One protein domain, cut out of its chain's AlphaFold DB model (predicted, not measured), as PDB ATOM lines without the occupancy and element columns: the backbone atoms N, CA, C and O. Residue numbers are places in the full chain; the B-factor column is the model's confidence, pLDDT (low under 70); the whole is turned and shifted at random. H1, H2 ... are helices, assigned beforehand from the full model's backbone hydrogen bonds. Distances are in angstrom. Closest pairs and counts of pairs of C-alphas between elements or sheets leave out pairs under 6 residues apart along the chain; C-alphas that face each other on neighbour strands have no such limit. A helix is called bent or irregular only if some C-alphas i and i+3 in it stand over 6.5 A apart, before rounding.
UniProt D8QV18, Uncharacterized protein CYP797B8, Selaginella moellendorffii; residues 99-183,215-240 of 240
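This is residues 99 to 183 and 215 to 240 of the 240 residues of the protein "Uncharacterized protein CYP797B8" of Selaginella moellendorffii (UniProt D8QV18). A long, nearly straight helix, H2, crosses H5 with its second arm, H2b, while H3 turns off at that arm's end and packs on H5; these three make a small loose body. The first arm, H2a, leads away from this body and has the short H1 turned across its far end, while H4 lies near the end of H3, with Lys 163 close to Val 149, and the short H6 and H7 sit apart from the other helices. The printed part has 111 residues with seven named helices, H1 to H7 in chain order, and no named strand; the class is all helix. The whole is loose, with a radius of gyration of the C-alphas of 17.8 A and spans of 49 by 41 by 29 A.

Begin at H1, residues 99 to 105, which only just touches H2a, residues 109 to 116, with 3 pairs of C-alphas within 8 A; the closest are those of Ser 105 and Leu 111, 5.9 A apart, and the lines stand about perpendicular at 77 degrees. H2a belongs to H2, residues 109 to 134, assigned as one helix by its hydrogen bonds but bent: C-alphas 116 and 119 are 6.6 A apart, and H2a and H2b, residues 119 to 134, stand at a shallow tilt of 16 degrees. H2b and H3, residues 136 to 149, only just touch, with 3 pairs within 8 A, and only at the corner; the closest C-alphas are those of Leu 132 and Met 139, 5.5 A apart. Residues 124 to 131 of H2b touch residues 170 to 175 of H5, residues 165 to 177; the closest C-alphas, of Leu 128 and Thr 174, are 6.0 A apart, and the tilt of 71 degrees is only just about perpendicular. H3 touches H5, closest at the C-alphas of Leu 142 and Leu 167, 6.3 A apart, opposite ways at a tilt of 37 degrees, only just steep. H4, residues 158 to 163, is close to H3 but not clearly touching it, the closest C-alphas being those of Val 149 and Lys 163 at 7.0 A, and it meets H5 only through their link. H6, residues 215 to 218, and H7, residues 230 to 234, touch no helix. Every O i to N i+4 pair is within hydrogen-bond range in H1, H2a, H2b, H3, H5 and H7; H4 has 0 of 2, but 2 of 3 O i to N i+3 pairs, and H6 is too short for an i+4 pair.

Find C-alpha 99, where H1 begins, at (13.712, -12.527, 0.096). H2b starts at C-alpha 119, (2.271, -6.724, -15.178), and runs 22.6 A from first to last C-alpha; H3 runs 20.0 A and H5 18.4 A. H4 is only just irregular, with C-alphas 159 and 162 at 6.8 A. H7 ends at C-alpha 234, (-2.223, -24.234, -34.742).

The two C-alphas farthest apart, of Val 99 and Thr 153, are 52.1 A apart. Residues 184 to 214 are not printed, and C-alphas 183 and 215 stand 18.2 A apart across this cut. The link from H6 to H7 is long, with 11 residues. Confidence is low, with pLDDT under 70, at residues 99 to 105, 107, 182 and 215 to 240; the mean of the printed part is 74.1.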
ATOM      1  N   VAL A  99      12.639 -13.498  -0.185       60.94
ATOM      2  CA  VAL A  99      13.712 -12.527   0.096       60.94
ATOM      3  C   VAL A  99      13.714 -11.412  -0.957       60.94
ATOM      4  O   VAL A  99      13.881 -10.245  -0.633       60.94
ATOM      5  N   PHE A 100      13.434 -11.756  -2.221       57.31
ATOM      6  CA  PHE A 100      13.273 -10.769  -3.285       57.31
ATOM      7  C   PHE A 100      12.139  -9.777  -3.004       57.31
ATOM      8  O   PHE A 100      12.349  -8.584  -3.146       57.31
ATOM      9  N   GLY A 101      10.969 -10.249  -2.566       61.34
ATOM     10  CA  GLY A 101       9.825  -9.399  -2.246       61.34
ATOM     11  C   GLY A 101      10.140  -8.426  -1.118       61.34
ATOM     12  O   GLY A 101       9.980  -7.235  -1.310       61.34
ATOM     13  N   GLU A 102      10.679  -8.895   0.006       62.72
ATOM     14  CA  GLU A 102      10.943  -8.027   1.160       62.72
ATOM     15  C   GLU A 102      12.003  -6.948   0.878       62.72
ATOM     16  O   GLU A 102      11.779  -5.774   1.177       62.72
ATOM     17  N   TYR A 103      13.142  -7.324   0.286       68.56
ATOM     18  CA  TYR A 103      14.235  -6.381   0.030       68.56
ATOM     19  C   TYR A 103      13.944  -5.450  -1.151       68.56
ATOM     20  O   TYR A 103      14.342  -4.288  -1.114       68.56
ATOM     21  N   PHE A 104      13.260  -5.933  -2.195       68.00
ATOM     22  CA  PHE A 104      12.894  -5.109  -3.351       68.00
ATOM     23  C   PHE A 104      11.698  -4.204  -3.046       68.00
ATOM     24  O   PHE A 104      11.674  -3.053  -3.477       68.00
ATOM     25  N   SER A 105      10.706  -4.708  -2.300       64.88
ATOM     26  CA  SER A 105       9.501  -3.947  -1.956       64.88
ATOM     27  C   SER A 105       9.660  -3.075  -0.714       64.88
ATOM     28  O   SER A 105       8.770  -2.265  -0.448       64.88
ATOM     29  N   TYR A 106      10.762  -3.226   0.038       71.12
ATOM     30  CA  TYR A 106      10.962  -2.656   1.376       71.12
ATOM     31  C   TYR A 106       9.778  -2.946   2.312       71.12
ATOM     32  O   TYR A 106       9.363  -2.094   3.096       71.12
ATOM     33  N   SER A 107       9.193  -4.142   2.198       67.75
ATOM     34  CA  SER A 107       7.944  -4.518   2.882       67.75
ATOM     35  C   SER A 107       6.754  -3.586   2.585       67.75
ATOM     36  O   SER A 107       5.832  -3.472   3.397       67.75
ATOM     37  N   SER A 108       6.742  -2.896   1.437       78.44
ATOM     38  CA  SER A 108       5.635  -2.016   1.060       78.44
ATOM     39  C   SER A 108       4.538  -2.789   0.328       78.44
ATOM     40  O   SER A 108       4.695  -3.262  -0.801       78.44
ATOM     41  N   VAL A 109       3.367  -2.850   0.962       79.81
ATOM     42  CA  VAL A 109       2.152  -3.426   0.365       79.81
ATOM     43  C   VAL A 109       1.773  -2.687  -0.927       79.81
ATOM     44  O   VAL A 109       1.263  -3.293  -1.864       79.81
ATOM     45  N   GLY A 110       2.073  -1.386  -1.019       82.12
ATOM     46  CA  GLY A 110       1.779  -0.575  -2.202       82.12
ATOM     47  C   GLY A 110       2.514  -1.037  -3.464       82.12
ATOM     48  O   GLY A 110       1.901  -1.119  -4.527       82.12
ATOM     49  N   LEU A 111       3.802  -1.387  -3.361       80.94
ATOM     50  CA  LEU A 111       4.565  -1.879  -4.511       80.94
ATOM     51  C   LEU A 111       4.122  -3.292  -4.918       80.94
ATOM     52  O   LEU A 111       4.035  -3.585  -6.107       80.94
ATOM     53  N   GLU A 112       3.762  -4.142  -3.954       78.44
ATOM     54  CA  GLU A 112       3.186  -5.461  -4.244       78.44
ATOM     55  C   GLU A 112       1.837  -5.355  -4.971       78.44
ATOM     56  O   GLU A 112       1.606  -6.076  -5.944       78.44
ATOM     57  N   MET A 113       0.970  -4.423  -4.557       83.62
ATOM     58  CA  MET A 113      -0.288  -4.130  -5.254       83.62
ATOM     59  C   MET A 113      -0.044  -3.629  -6.681       83.62
ATOM     60  O   MET A 113      -0.724  -4.065  -7.611       83.62
ATOM     61  N   LEU A 114       0.938  -2.740  -6.864       86.25
ATOM     62  CA  LEU A 114       1.278  -2.197  -8.176       86.25
ATOM     63  C   LEU A 114       1.769  -3.295  -9.126       86.25
ATOM     64  O   LEU A 114       1.252  -3.403 -10.239       86.25
ATOM     65  N   ILE A 115       2.718  -4.127  -8.688       82.62
ATOM     66  CA  ILE A 115       3.252  -5.243  -9.488       82.62
ATOM     67  C   ILE A 115       2.137  -6.245  -9.807       82.62
ATOM     68  O   ILE A 115       1.963  -6.635 -10.962       82.62
ATOM     69  N   GLY A 116       1.331  -6.611  -8.804       83.25
ATOM     70  CA  GLY A 116       0.243  -7.575  -8.961       83.25
ATOM     71  C   GLY A 116      -0.859  -7.139  -9.932       83.25
ATOM     72  O   GLY A 116      -1.485  -8.002 -10.539       83.25
ATOM     73  N   GLY A 117      -1.098  -5.832 -10.092       84.44
ATOM     74  CA  GLY A 117      -2.099  -5.304 -11.026       84.44
ATOM     75  C   GLY A 117      -1.549  -4.909 -12.400       84.44
ATOM     76  O   GLY A 117      -2.261  -5.028 -13.402       84.44
ATOM     77  N   THR A 118      -0.301  -4.436 -12.469       89.12
ATOM     78  CA  THR A 118       0.258  -3.823 -13.688       89.12
ATOM     79  C   THR A 118       0.738  -4.872 -14.684       89.12
ATOM     80  O   THR A 118       0.272  -4.890 -15.827       89.12
ATOM     81  N   ASP A 119       1.618  -5.781 -14.259       84.62
ATOM     82  CA  ASP A 119       2.271  -6.724 -15.178       84.62
ATOM     83  C   ASP A 119       1.264  -7.696 -15.802       84.62
ATOM     84  O   ASP A 119       1.314  -7.986 -17.004       84.62
ATOM     85  N   THR A 120       0.290  -8.159 -15.010       87.44
ATOM     86  CA  THR A 120      -0.744  -9.089 -15.478       87.44
ATOM     87  C   THR A 120      -1.684  -8.444 -16.490       87.44
ATOM     88  O   THR A 120      -2.015  -9.072 -17.496       87.44
ATOM     89  N   THR A 121      -2.098  -7.195 -16.251       91.38
ATOM     90  CA  THR A 121      -3.023  -6.463 -17.133       91.38
ATOM     91  C   THR A 121      -2.341  -6.068 -18.439       91.38
ATOM     92  O   THR A 121      -2.945  -6.199 -19.508       91.38
ATOM     93  N   SER A 122      -1.072  -5.651 -18.367       91.56
ATOM     94  CA  SER A 122      -0.256  -5.326 -19.541       91.56
ATOM     95  C   SER A 122      -0.084  -6.550 -20.444       91.56
ATOM     96  O   SER A 122      -0.478  -6.518 -21.609       91.56
ATOM     97  N   THR A 123       0.362  -7.675 -19.872       86.94
ATOM     98  CA  THR A 123       0.551  -8.938 -20.605       86.94
ATOM     99  C   THR A 123      -0.762  -9.440 -21.215       86.94
ATOM    100  O   THR A 123      -0.795  -9.864 -22.369       86.94
ATOM    101  N   ALA A 124      -1.871  -9.383 -20.467       88.62
ATOM    102  CA  ALA A 124      -3.178  -9.791 -20.979       88.62
ATOM    103  C   ALA A 124      -3.631  -8.927 -22.168       88.62
ATOM    104  O   ALA A 124      -4.145  -9.459 -23.153       88.62
ATOM    105  N   SER A 125      -3.417  -7.611 -22.090       91.88
ATOM    106  CA  SER A 125      -3.769  -6.665 -23.156       91.88
ATOM    107  C   SER A 125      -2.904  -6.861 -24.398       91.88
ATOM    108  O   SER A 125      -3.430  -6.866 -25.511       91.88
ATOM    109  N   GLU A 126      -1.599  -7.081 -24.217       89.25
ATOM    110  CA  GLU A 126      -0.658  -7.370 -25.303       89.25
ATOM    111  C   GLU A 126      -1.089  -8.614 -26.091       89.25
ATOM    112  O   GLU A 126      -1.265  -8.552 -27.310       89.25
ATOM    113  N   TRP A 127      -1.348  -9.728 -25.397       88.56
ATOM    114  CA  TRP A 127      -1.803 -10.960 -26.044       88.56
ATOM    115  C   TRP A 127      -3.178 -10.823 -26.686       88.56
ATOM    116  O   TRP A 127      -3.399 -11.378 -27.763       88.56
ATOM    117  N   LEU A 128      -4.096 -10.080 -26.065       88.44
ATOM    118  CA  LEU A 128      -5.408  -9.821 -26.649       88.44
ATOM    119  C   LEU A 128      -5.260  -9.084 -27.981       88.44
ATOM    120  O   LEU A 128      -5.788  -9.544 -28.991       88.44
ATOM    121  N   ILE A 129      -4.496  -7.992 -28.010       91.12
ATOM    122  CA  ILE A 129      -4.238  -7.227 -29.236       91.12
ATOM    123  C   ILE A 129      -3.563  -8.111 -30.291       91.12
ATOM    124  O   ILE A 129      -3.983  -8.100 -31.448       91.12
ATOM    125  N   ALA A 130      -2.587  -8.936 -29.899       86.06
ATOM    126  CA  ALA A 130      -1.921  -9.863 -30.810       86.06
ATOM    127  C   ALA A 130      -2.899 -10.869 -31.449       86.06
ATOM    128  O   ALA A 130      -2.855 -11.088 -32.662       86.06
ATOM    129  N   VAL A 131      -3.821 -11.441 -30.666       82.25
ATOM    130  CA  VAL A 131      -4.868 -12.351 -31.168       82.25
ATOM    131  C   VAL A 131      -5.791 -11.637 -32.157       82.25
ATOM    132  O   VAL A 131      -6.111 -12.187 -33.213       82.25
ATOM    133  N   LEU A 132      -6.188 -10.402 -31.846       86.56
ATOM    134  CA  LEU A 132      -7.077  -9.611 -32.696       86.56
ATOM    135  C   LEU A 132      -6.424  -9.182 -34.013       86.56
ATOM    136  O   LEU A 132      -7.087  -9.163 -35.048       86.56
ATOM    137  N   MET A 133      -5.135  -8.846 -33.981       87.00
ATOM    138  CA  MET A 133      -4.367  -8.494 -35.176       87.00
ATOM    139  C   MET A 133      -4.141  -9.692 -36.099       87.00
ATOM    140  O   MET A 133      -4.054  -9.517 -37.312       87.00
ATOM    141  N   HIS A 134      -4.029 -10.896 -35.538       80.56
ATOM    142  CA  HIS A 134      -3.746 -12.089 -36.323       80.56
ATOM    143  C   HIS A 134      -4.978 -12.658 -37.043       80.56
ATOM    144  O   HIS A 134      -4.840 -13.184 -38.146       80.56
ATOM    145  N   ASP A 135      -6.176 -12.575 -36.449       80.44
ATOM    146  CA  ASP A 135      -7.413 -13.055 -37.086       80.44
ATOM    147  C   ASP A 135      -8.421 -11.912 -37.333       80.44
ATOM    148  O   ASP A 135      -9.245 -11.592 -36.465       80.44
ATOM    149  N   PRO A 136      -8.438 -11.339 -38.554       85.25
ATOM    150  CA  PRO A 136      -9.387 -10.294 -38.935       85.25
ATOM    151  C   PRO A 136     -10.858 -10.700 -38.778       85.25
ATOM    152  O   PRO A 136     -11.713  -9.836 -38.589       85.25
ATOM    153  N   ARG A 137     -11.180 -12.003 -38.827       86.56
ATOM    154  CA  ARG A 137     -12.556 -12.502 -38.666       86.56
ATOM    155  C   ARG A 137     -13.028 -12.330 -37.226       86.56
ATOM    156  O   ARG A 137     -14.190 -11.994 -36.999       86.56
ATOM    157  N   VAL A 138     -12.136 -12.544 -36.256       83.81
ATOM    158  CA  VAL A 138     -12.434 -12.324 -34.833       83.81
ATOM    159  C   VAL A 138     -12.657 -10.841 -34.571       83.81
ATOM    160  O   VAL A 138     -13.655 -10.487 -33.943       83.81
ATOM    161  N   MET A 139     -11.788  -9.983 -35.111       87.69
ATOM    162  CA  MET A 139     -11.937  -8.532 -34.998       87.69
ATOM    163  C   MET A 139     -13.253  -8.039 -35.623       87.69
ATOM    164  O   MET A 139     -13.966  -7.247 -35.008       87.69
ATOM    165  N   ALA A 140     -13.617  -8.536 -36.809       90.06
ATOM    166  CA  ALA A 140     -14.860  -8.158 -37.481       90.06
ATOM    167  C   ALA A 140     -16.104  -8.508 -36.645       90.06
ATOM    168  O   ALA A 140     -16.978  -7.664 -36.464       90.06
ATOM    169  N   LYS A 141     -16.151  -9.717 -36.070       88.88
ATOM    170  CA  LYS A 141     -17.254 -10.140 -35.191       88.88
ATOM    171  C   LYS A 141     -17.331  -9.339 -33.888       88.88
ATOM    172  O   LYS A 141     -18.426  -9.045 -33.423       88.88
ATOM    173  N   LEU A 142     -16.188  -8.981 -33.293       90.69
ATOM    174  CA  LEU A 142     -16.170  -8.120 -32.102       90.69
ATOM    175  C   LEU A 142     -16.709  -6.729 -32.403       90.69
ATOM    176  O   LEU A 142     -17.463  -6.174 -31.607       90.69
ATOM    177  N   ARG A 143     -16.344  -6.180 -33.564       92.62
ATOM    178  CA  ARG A 143     -16.870  -4.899 -34.019       92.62
ATOM    179  C   ARG A 143     -18.380  -4.961 -34.234       92.62
ATOM    180  O   ARG A 143     -19.078  -4.081 -33.756       92.62
ATOM    181  N   GLU A 144     -18.884  -6.022 -34.861       93.81
ATOM    182  CA  GLU A 144     -20.326  -6.240 -35.030       93.81
ATOM    183  C   GLU A 144     -21.062  -6.316 -33.679       93.81
ATOM    184  O   GLU A 144     -22.123  -5.715 -33.513       93.81
ATOM    185  N   GLU A 145     -20.498  -7.013 -32.687       92.62
ATOM    186  CA  GLU A 145     -21.072  -7.060 -31.339       92.62
ATOM    187  C   GLU A 145     -21.099  -5.676 -30.671       92.62
ATOM    188  O   GLU A 145     -22.126  -5.297 -30.102       92.62
ATOM    189  N   LEU A 146     -20.005  -4.913 -30.762       94.25
ATOM    190  CA  LEU A 146     -19.925  -3.550 -30.231       94.25
ATOM    191  C   LEU A 146     -20.941  -2.622 -30.907       94.25
ATOM    192  O   LEU A 146     -21.688  -1.927 -30.214       94.25
ATOM    193  N   ASP A 147     -21.032  -2.667 -32.236       94.75
ATOM    194  CA  ASP A 147     -21.983  -1.875 -33.020       94.75
ATOM    195  C   ASP A 147     -23.434  -2.223 -32.648       94.75
ATOM    196  O   ASP A 147     -24.287  -1.340 -32.556       94.75
ATOM    197  N   ARG A 148     -23.720  -3.502 -32.372       94.38
ATOM    198  CA  ARG A 148     -25.052  -3.977 -31.973       94.38
ATOM    199  C   ARG A 148     -25.441  -3.574 -30.548       94.38
ATOM    200  O   ARG A 148     -26.606  -3.264 -30.309       94.38
ATOM    201  N   VAL A 149     -24.517  -3.653 -29.590       94.00
ATOM    202  CA  VAL A 149     -24.813  -3.458 -28.155       94.00
ATOM    203  C   VAL A 149     -24.682  -1.994 -27.733       94.00
ATOM    204  O   VAL A 149     -25.504  -1.493 -26.961       94.00
ATOM    205  N   VAL A 150     -23.645  -1.311 -28.217       93.62
ATOM    206  CA  VAL A 150     -23.292   0.057 -27.811       93.62
ATOM    207  C   VAL A 150     -23.732   1.068 -28.868       93.62
ATOM    208  O   VAL A 150     -24.234   2.140 -28.515       93.62
ATOM    209  N   GLY A 151     -23.600   0.707 -30.148       91.69
ATOM    210  CA  GLY A 151     -23.804   1.612 -31.277       91.69
ATOM    211  C   GLY A 151     -22.620   2.557 -31.501       91.69
ATOM    212  O   GLY A 151     -21.634   2.541 -30.774       91.69
ATOM    213  N   ASN A 152     -22.743   3.425 -32.509       89.88
ATOM    214  CA  ASN A 152     -21.670   4.336 -32.940       89.88
ATOM    215  C   ASN A 152     -21.786   5.764 -32.378       89.88
ATOM    216  O   ASN A 152     -21.086   6.669 -32.827       89.88
ATOM    217  N   THR A 153     -22.695   5.998 -31.430       89.81
ATOM    218  CA  THR A 153     -23.043   7.346 -30.945       89.81
ATOM    219  C   THR A 153     -22.487   7.672 -29.562       89.81
ATOM    220  O   THR A 153     -22.519   8.833 -29.156       89.81
ATOM    221  N   ARG A 154     -21.981   6.677 -28.824       92.44
ATOM    222  CA  ARG A 154     -21.489   6.842 -27.449       92.44
ATOM    223  C   ARG A 154     -20.313   5.915 -27.150       92.44
ATOM    224  O   ARG A 154     -20.141   4.890 -27.799       92.44
ATOM    225  N   ILE A 155     -19.544   6.261 -26.122       93.25
ATOM    226  CA  ILE A 155     -18.468   5.412 -25.600       93.25
ATOM    227  C   ILE A 155     -19.024   4.252 -24.757       93.25
ATOM    228  O   ILE A 155     -20.111   4.353 -24.175       93.25
ATOM    229  N   VAL A 156     -18.252   3.165 -24.686       93.75
ATOM    230  CA  VAL A 156     -18.562   1.970 -23.887       93.75
ATOM    231  C   VAL A 156     -18.645   2.335 -22.404       93.75
ATOM    232  O   VAL A 156     -17.794   3.066 -21.898       93.75
ATOM    233  N   GLN A 157     -19.665   1.823 -21.715       94.38
ATOM    234  CA  GLN A 157     -19.841   1.966 -20.270       94.38
ATOM    235  C   GLN A 157     -19.723   0.604 -19.576       94.38
ATOM    236  O   GLN A 157     -19.936  -0.441 -20.191       94.38
ATOM    237  N   GLU A 158     -19.436   0.600 -18.273       92.75
ATOM    238  CA  GLU A 158     -19.320  -0.639 -17.486       92.75
ATOM    239  C   GLU A 158     -20.607  -1.487 -17.535       92.75
ATOM    240  O   GLU A 158     -20.553  -2.713 -17.610       92.75
ATOM    241  N   SER A 159     -21.773  -0.835 -17.604       93.88
ATOM    242  CA  SER A 159     -23.084  -1.487 -17.722       93.88
ATOM    243  C   SER A 159     -23.303  -2.241 -19.042       93.88
ATOM    244  O   SER A 159     -24.232  -3.051 -19.139       93.88
ATOM    245  N   ASP A 160     -22.465  -2.006 -20.054       93.88
ATOM    246  CA  ASP A 160     -22.504  -2.728 -21.326       93.88
ATOM    247  C   ASP A 160     -21.693  -4.028 -21.279       93.88
ATOM    248  O   ASP A 160     -22.028  -4.975 -21.988       93.88
ATOM    249  N   LEU A 161     -20.664  -4.113 -20.424       91.75
ATOM    250  CA  LEU A 161     -19.736  -5.251 -20.370       91.75
ATOM    251  C   LEU A 161     -20.423  -6.616 -20.186       91.75
ATOM    252  O   LEU A 161     -19.996  -7.570 -20.841       91.75
ATOM    253  N   PRO A 162     -21.495  -6.755 -19.376       93.19
ATOM    254  CA  PRO A 162     -22.212  -8.024 -19.260       93.19
ATOM    255  C   PRO A 162     -22.876  -8.489 -20.564       93.19
ATOM    256  O   PRO A 162     -23.103  -9.683 -20.721       93.19
ATOM    257  N   LYS A 163     -23.188  -7.568 -21.487       92.69
ATOM    258  CA  LYS A 163     -23.873  -7.841 -22.765       92.69
ATOM    259  C   LYS A 163     -22.903  -8.163 -23.908       92.69
ATOM    260  O   LYS A 163     -23.339  -8.637 -24.955       92.69
ATOM    261  N   LEU A 164     -21.612  -7.878 -23.730       91.69
ATOM    262  CA  LEU A 164     -20.553  -8.154 -24.705       91.69
ATOM    263  C   LEU A 164     -20.042  -9.594 -24.531       91.69
ATOM    264  O   LEU A 164     -18.934  -9.840 -24.047       91.69
ATOM    265  N   GLU A 165     -20.895 -10.564 -24.854       89.62
ATOM    266  CA  GLU A 165     -20.619 -11.987 -24.642       89.62
ATOM    267  C   GLU A 165     -19.423 -12.478 -25.467       89.62
ATOM    268  O   GLU A 165     -18.568 -13.207 -24.953       89.62
ATOM    269  N   TYR A 166     -19.324 -12.066 -26.731       85.00
ATOM    270  CA  TYR A 166     -18.235 -12.457 -27.618       85.00
ATOM    271  C   TYR A 166     -16.902 -11.855 -27.167       85.00
ATOM    272  O   TYR A 166     -15.900 -12.574 -27.135       85.00
ATOM    273  N   LEU A 167     -16.883 -10.599 -26.710       89.06
ATOM    274  CA  LEU A 167     -15.703 -10.004 -26.068       89.06
ATOM    275  C   LEU A 167     -15.232 -10.816 -24.861       89.06
ATOM    276  O   LEU A 167     -14.046 -11.130 -24.756       89.06
ATOM    277  N   GLN A 168     -16.146 -11.202 -23.968       85.88
ATOM    278  CA  GLN A 168     -15.793 -12.021 -22.808       85.88
ATOM    279  C   GLN A 168     -15.246 -13.394 -23.213       85.88
ATOM    280  O   GLN A 168     -14.333 -13.902 -22.562       85.88
ATOM    281  N   LEU A 169     -15.789 -14.005 -24.268       84.81
ATOM    282  CA  LEU A 169     -15.295 -15.277 -24.794       84.81
ATOM    283  C   LEU A 169     -13.880 -15.140 -25.359       84.81
ATOM    284  O   LEU A 169     -13.020 -15.949 -25.017       84.81
ATOM    285  N   VAL A 170     -13.624 -14.108 -26.168       84.81
ATOM    286  CA  VAL A 170     -12.286 -13.834 -26.715       84.81
ATOM    287  C   VAL A 170     -11.293 -13.558 -25.589       84.81
ATOM    288  O   VAL A 170     -10.203 -14.122 -25.589       84.81
ATOM    289  N   LEU A 171     -11.671 -12.762 -24.586       88.19
ATOM    290  CA  LEU A 171     -10.825 -12.496 -23.423       88.19
ATOM    291  C   LEU A 171     -10.510 -13.781 -22.641       88.19
ATOM    292  O   LEU A 171      -9.346 -14.052 -22.346       88.19
ATOM    293  N   LYS A 172     -11.527 -14.597 -22.334       82.38
ATOM    294  CA  LYS A 172     -11.354 -15.879 -21.630       82.38
ATOM    295  C   LYS A 172     -10.449 -16.830 -22.410       82.38
ATOM    296  O   LYS A 172      -9.598 -17.476 -21.806       82.38
ATOM    297  N   GLU A 173     -10.604 -16.901 -23.729       83.12
ATOM    298  CA  GLU A 173      -9.785 -17.765 -24.580       83.12
ATOM    299  C   GLU A 173      -8.335 -17.272 -24.682       83.12
ATOM    300  O   GLU A 173      -7.404 -18.072 -24.567       83.12
ATOM    301  N   THR A 174      -8.127 -15.958 -24.800       83.88
ATOM    302  CA  THR A 174      -6.793 -15.346 -24.743       83.88
ATOM    303  C   THR A 174      -6.101 -15.676 -23.424       83.88
ATOM    304  O   THR A 174      -4.976 -16.169 -23.442       83.88
ATOM    305  N   LEU A 175      -6.777 -15.494 -22.285       83.38
ATOM    306  CA  LEU A 175      -6.224 -15.819 -20.964       83.38
ATOM    307  C   LEU A 175      -5.991 -17.324 -20.775       83.38
ATOM    308  O   LEU A 175      -5.025 -17.718 -20.124       83.38
ATOM    309  N   ARG A 176      -6.840 -18.173 -21.365       83.06
ATOM    310  CA  ARG A 176      -6.651 -19.631 -21.369       83.06
ATOM    311  C   ARG A 176      -5.381 -20.026 -22.125       83.06
ATOM    312  O   ARG A 176      -4.680 -20.947 -21.703       83.06
ATOM    313  N   ARG A 177      -5.091 -19.370 -23.254       76.38
ATOM    314  CA  ARG A 177      -3.933 -19.688 -24.102       76.38
ATOM    315  C   ARG A 177      -2.639 -19.044 -23.603       76.38
ATOM    316  O   ARG A 177      -1.600 -19.704 -23.604       76.38
ATOM    317  N   TYR A 178      -2.726 -17.795 -23.167       81.19
ATOM    318  CA  TYR A 178      -1.614 -16.955 -22.738       81.19
ATOM    319  C   TYR A 178      -1.862 -16.434 -21.314       81.19
ATOM    320  O   TYR A 178      -2.100 -15.241 -21.122       81.19
ATOM    321  N   PRO A 179      -1.844 -17.315 -20.297       81.69
ATOM    322  CA  PRO A 179      -2.050 -16.888 -18.920       81.69
ATOM    323  C   PRO A 179      -0.882 -15.991 -18.476       81.69
ATOM    324  O   PRO A 179       0.263 -16.454 -18.514       81.69
ATOM    325  N   PRO A 180      -1.132 -14.751 -18.002       79.62
ATOM    326  CA  PRO A 180      -0.068 -13.876 -17.499       79.62
ATOM    327  C   PRO A 180       0.729 -14.503 -16.343       79.62
ATOM    328  O   PRO A 180       1.921 -14.253 -16.199       79.62
ATOM    329  N   GLY A 181       0.090 -15.375 -15.553       74.44
ATOM    330  CA  GLY A 181       0.729 -16.192 -14.522       74.44
ATOM    331  C   GLY A 181       0.579 -17.685 -14.807       74.44
ATOM    332  O   GLY A 181      -0.419 -18.292 -14.430       74.44
ATOM    333  N   ALA A 182       1.575 -18.298 -15.450       66.50
ATOM    334  CA  ALA A 182       1.588 -19.748 -15.694       66.50
ATOM    335  C   ALA A 182       1.833 -20.573 -14.412       66.50
ATOM    336  O   ALA A 182       1.413 -21.727 -14.317       66.50
ATOM    337  N   ILE A 183       2.517 -19.984 -13.428       78.19
ATOM    338  CA  ILE A 183       2.810 -20.582 -12.125       78.19
ATOM    339  C   ILE A 183       2.122 -19.721 -11.068       78.19
ATOM    340  O   ILE A 183       2.332 -18.511 -11.021       78.19
ATOM    341  N   ILE A 215      -5.469 -31.956 -22.318       32.88
ATOM    342  CA  ILE A 215      -6.723 -32.632 -21.969       32.88
ATOM    343  C   ILE A 215      -7.905 -31.650 -21.896       32.88
ATOM    344  O   ILE A 215      -8.970 -31.972 -22.412       32.88
ATOM    345  N   VAL A 216      -7.729 -30.415 -21.410       39.31
ATOM    346  CA  VAL A 216      -8.769 -29.365 -21.516       39.31
ATOM    347  C   VAL A 216      -8.901 -28.860 -22.959       39.31
ATOM    348  O   VAL A 216      -9.979 -28.435 -23.369       39.31
ATOM    349  N   SER A 217      -7.845 -28.979 -23.778       38.31
ATOM    350  CA  SER A 217      -7.937 -28.699 -25.221       38.31
ATOM    351  C   SER A 217      -8.626 -29.802 -26.044       38.31
ATOM    352  O   SER A 217      -9.054 -29.531 -27.160       38.31
ATOM    353  N   HIS A 218      -8.787 -31.015 -25.497       38.72
ATOM    354  CA  HIS A 218      -9.488 -32.133 -26.155       38.72
ATOM    355  C   HIS A 218     -10.810 -32.523 -25.462       38.72
ATOM    356  O   HIS A 218     -11.612 -33.270 -26.020       38.72
ATOM    357  N   GLY A 219     -11.070 -32.020 -24.252       32.28
ATOM    358  CA  GLY A 219     -12.185 -32.423 -23.403       32.28
ATOM    359  C   GLY A 219     -13.182 -31.298 -23.148       32.28
ATOM    360  O   GLY A 219     -13.073 -30.575 -22.169       32.28
ATOM    361  N   LYS A 220     -14.207 -31.214 -24.002       32.12
ATOM    362  CA  LYS A 220     -15.550 -30.678 -23.690       32.12
ATOM    363  C   LYS A 220     -15.641 -29.314 -22.980       32.12
ATOM    364  O   LYS A 220     -16.603 -29.090 -22.246       32.12
ATOM    365  N   SER A 221     -14.772 -28.348 -23.272       37.75
ATOM    366  CA  SER A 221     -15.270 -26.970 -23.236       37.75
ATOM    367  C   SER A 221     -16.231 -26.835 -24.416       37.75
ATOM    368  O   SER A 221     -15.827 -27.030 -25.564       37.75
ATOM    369  N   LYS A 222     -17.521 -26.584 -24.153       39.22
ATOM    370  CA  LYS A 222     -18.465 -26.112 -25.178       39.22
ATOM    371  C   LYS A 222     -17.989 -24.724 -25.602       39.22
ATOM    372  O   LYS A 222     -18.541 -23.713 -25.182       39.22
ATOM    373  N   VAL A 223     -16.935 -24.684 -26.405       45.00
ATOM    374  CA  VAL A 223     -16.551 -23.497 -27.147       45.00
ATOM    375  C   VAL A 223     -17.744 -23.206 -28.066       45.00
ATOM    376  O   VAL A 223     -18.128 -24.091 -28.843       45.00
ATOM    377  N   PRO A 224     -18.419 -22.052 -27.932       38.75
ATOM    378  CA  PRO A 224     -19.557 -21.719 -28.777       38.75
ATOM    379  C   PRO A 224     -19.154 -21.842 -30.247       38.75
ATOM    380  O   PRO A 224     -18.074 -21.391 -30.639       38.75
ATOM    381  N   LYS A 225     -19.996 -22.489 -31.062       35.97
ATOM    382  CA  LYS A 225     -19.766 -22.617 -32.508       35.97
ATOM    383  C   LYS A 225     -19.541 -21.213 -33.083       35.97
ATOM    384  O   LYS A 225     -20.479 -20.428 -33.143       35.97
ATOM    385  N   GLY A 226     -18.303 -20.899 -33.473       44.44
ATOM    386  CA  GLY A 226     -17.924 -19.582 -33.992       44.44
ATOM    387  C   GLY A 226     -16.762 -18.889 -33.276       44.44
ATOM    388  O   GLY A 226     -16.279 -17.894 -33.821       44.44
ATOM    389  N   CYS A 227     -16.299 -19.397 -32.130       46.06
ATOM    390  CA  CYS A 227     -14.978 -19.059 -31.593       46.06
ATOM    391  C   CYS A 227     -13.887 -19.820 -32.366       46.06
ATOM    392  O   CYS A 227     -14.158 -20.890 -32.917       46.06
ATOM    393  N   LEU A 228     -12.682 -19.241 -32.408       50.69
ATOM    394  CA  LEU A 228     -11.490 -19.765 -33.085       50.69
ATOM    395  C   LEU A 228     -11.400 -21.293 -32.965       50.69
ATOM    396  O   LEU A 228     -11.287 -21.830 -31.861       50.69
ATOM    397  N   HIS A 229     -11.483 -22.004 -34.089       47.72
ATOM    398  CA  HIS A 229     -11.333 -23.452 -34.071       47.72
ATOM    399  C   HIS A 229      -9.877 -23.765 -33.685       47.72
ATOM    400  O   HIS A 229      -8.959 -23.058 -34.098       47.72
ATOM    401  N   GLN A 230      -9.625 -24.831 -32.919       44.06
ATOM    402  CA  GLN A 230      -8.264 -25.232 -32.515       44.06
ATOM    403  C   GLN A 230      -7.307 -25.343 -33.732       44.06
ATOM    404  O   GLN A 230      -6.107 -25.077 -33.629       44.06
ATOM    405  N   SER A 231      -7.854 -25.671 -34.909       44.19
ATOM    406  CA  SER A 231      -7.158 -25.716 -36.201       44.19
ATOM    407  C   SER A 231      -6.759 -24.344 -36.761       44.19
ATOM    408  O   SER A 231      -5.715 -24.259 -37.399       44.19
ATOM    409  N   ASP A 232      -7.520 -23.276 -36.500       44.78
ATOM    410  CA  ASP A 232      -7.194 -21.907 -36.938       44.78
ATOM    411  C   ASP A 232      -6.008 -21.311 -36.152       44.78
ATOM    412  O   ASP A 232      -5.324 -20.422 -36.647       44.78
ATOM    413  N   ILE A 233      -5.736 -21.815 -34.938       45.47
ATOM    414  CA  ILE A 233      -4.670 -21.317 -34.048       45.47
ATOM    415  C   ILE A 233      -3.386 -22.165 -34.141       45.47
ATOM    416  O   ILE A 233      -2.313 -21.734 -33.734       45.47
ATOM    417  N   THR A 234      -3.432 -23.383 -34.681       37.78
ATOM    418  CA  THR A 234      -2.223 -24.234 -34.742       37.78
ATOM    419  C   THR A 234      -1.188 -23.690 -35.745       37.78
ATOM    420  O   THR A 234       0.013 -23.849 -35.530       37.78
ATOM    421  N   SER A 235      -1.627 -22.947 -36.767       38.50
ATOM    422  CA  SER A 235      -0.758 -22.256 -37.737       38.50
ATOM    423  C   SER A 235       0.052 -21.092 -37.144       38.50
ATOM    424  O   SER A 235       1.056 -20.702 -37.732       38.50
ATOM    425  N   LEU A 236      -0.323 -20.581 -35.963       42.16
ATOM    426  CA  LEU A 236       0.342 -19.461 -35.278       42.16
ATOM    427  C   LEU A 236       1.686 -19.815 -34.624       42.16
ATOM    428  O   LEU A 236       2.454 -18.923 -34.276       42.16
ATOM    429  N   VAL A 237       1.966 -21.103 -34.398       38.50
ATOM    430  CA  VAL A 237       3.152 -21.553 -33.638       38.50
ATOM    431  C   VAL A 237       4.228 -22.166 -34.545       38.50
ATOM    432  O   VAL A 237       5.367 -22.328 -34.118       38.50
ATOM    433  N   THR A 238       3.906 -22.463 -35.807       30.28
ATOM    434  CA  THR A 238       4.820 -23.114 -36.765       30.28
ATOM    435  C   THR A 238       5.569 -22.165 -37.702       30.28
ATOM    436  O   THR A 238       6.348 -22.635 -38.521       30.28
ATOM    437  N   THR A 239       5.416 -20.846 -37.580       32.00
ATOM    438  CA  THR A 239       6.320 -19.888 -38.244       32.00
ATOM    439  C   THR A 239       7.490 -19.527 -37.333       32.00
ATOM    440  O   THR A 239       7.558 -18.426 -36.785       32.00
ATOM    441  N   LYS A 240       8.404 -20.484 -37.166       34.41
ATOM    442  CA  LYS A 240       9.839 -20.263 -36.963       34.41
ATOM    443  C   LYS A 240      10.608 -21.404 -37.605       34.41
ATOM    444  O   LYS A 240      10.193 -22.563 -37.395       34.41
TER     445      LYS A 240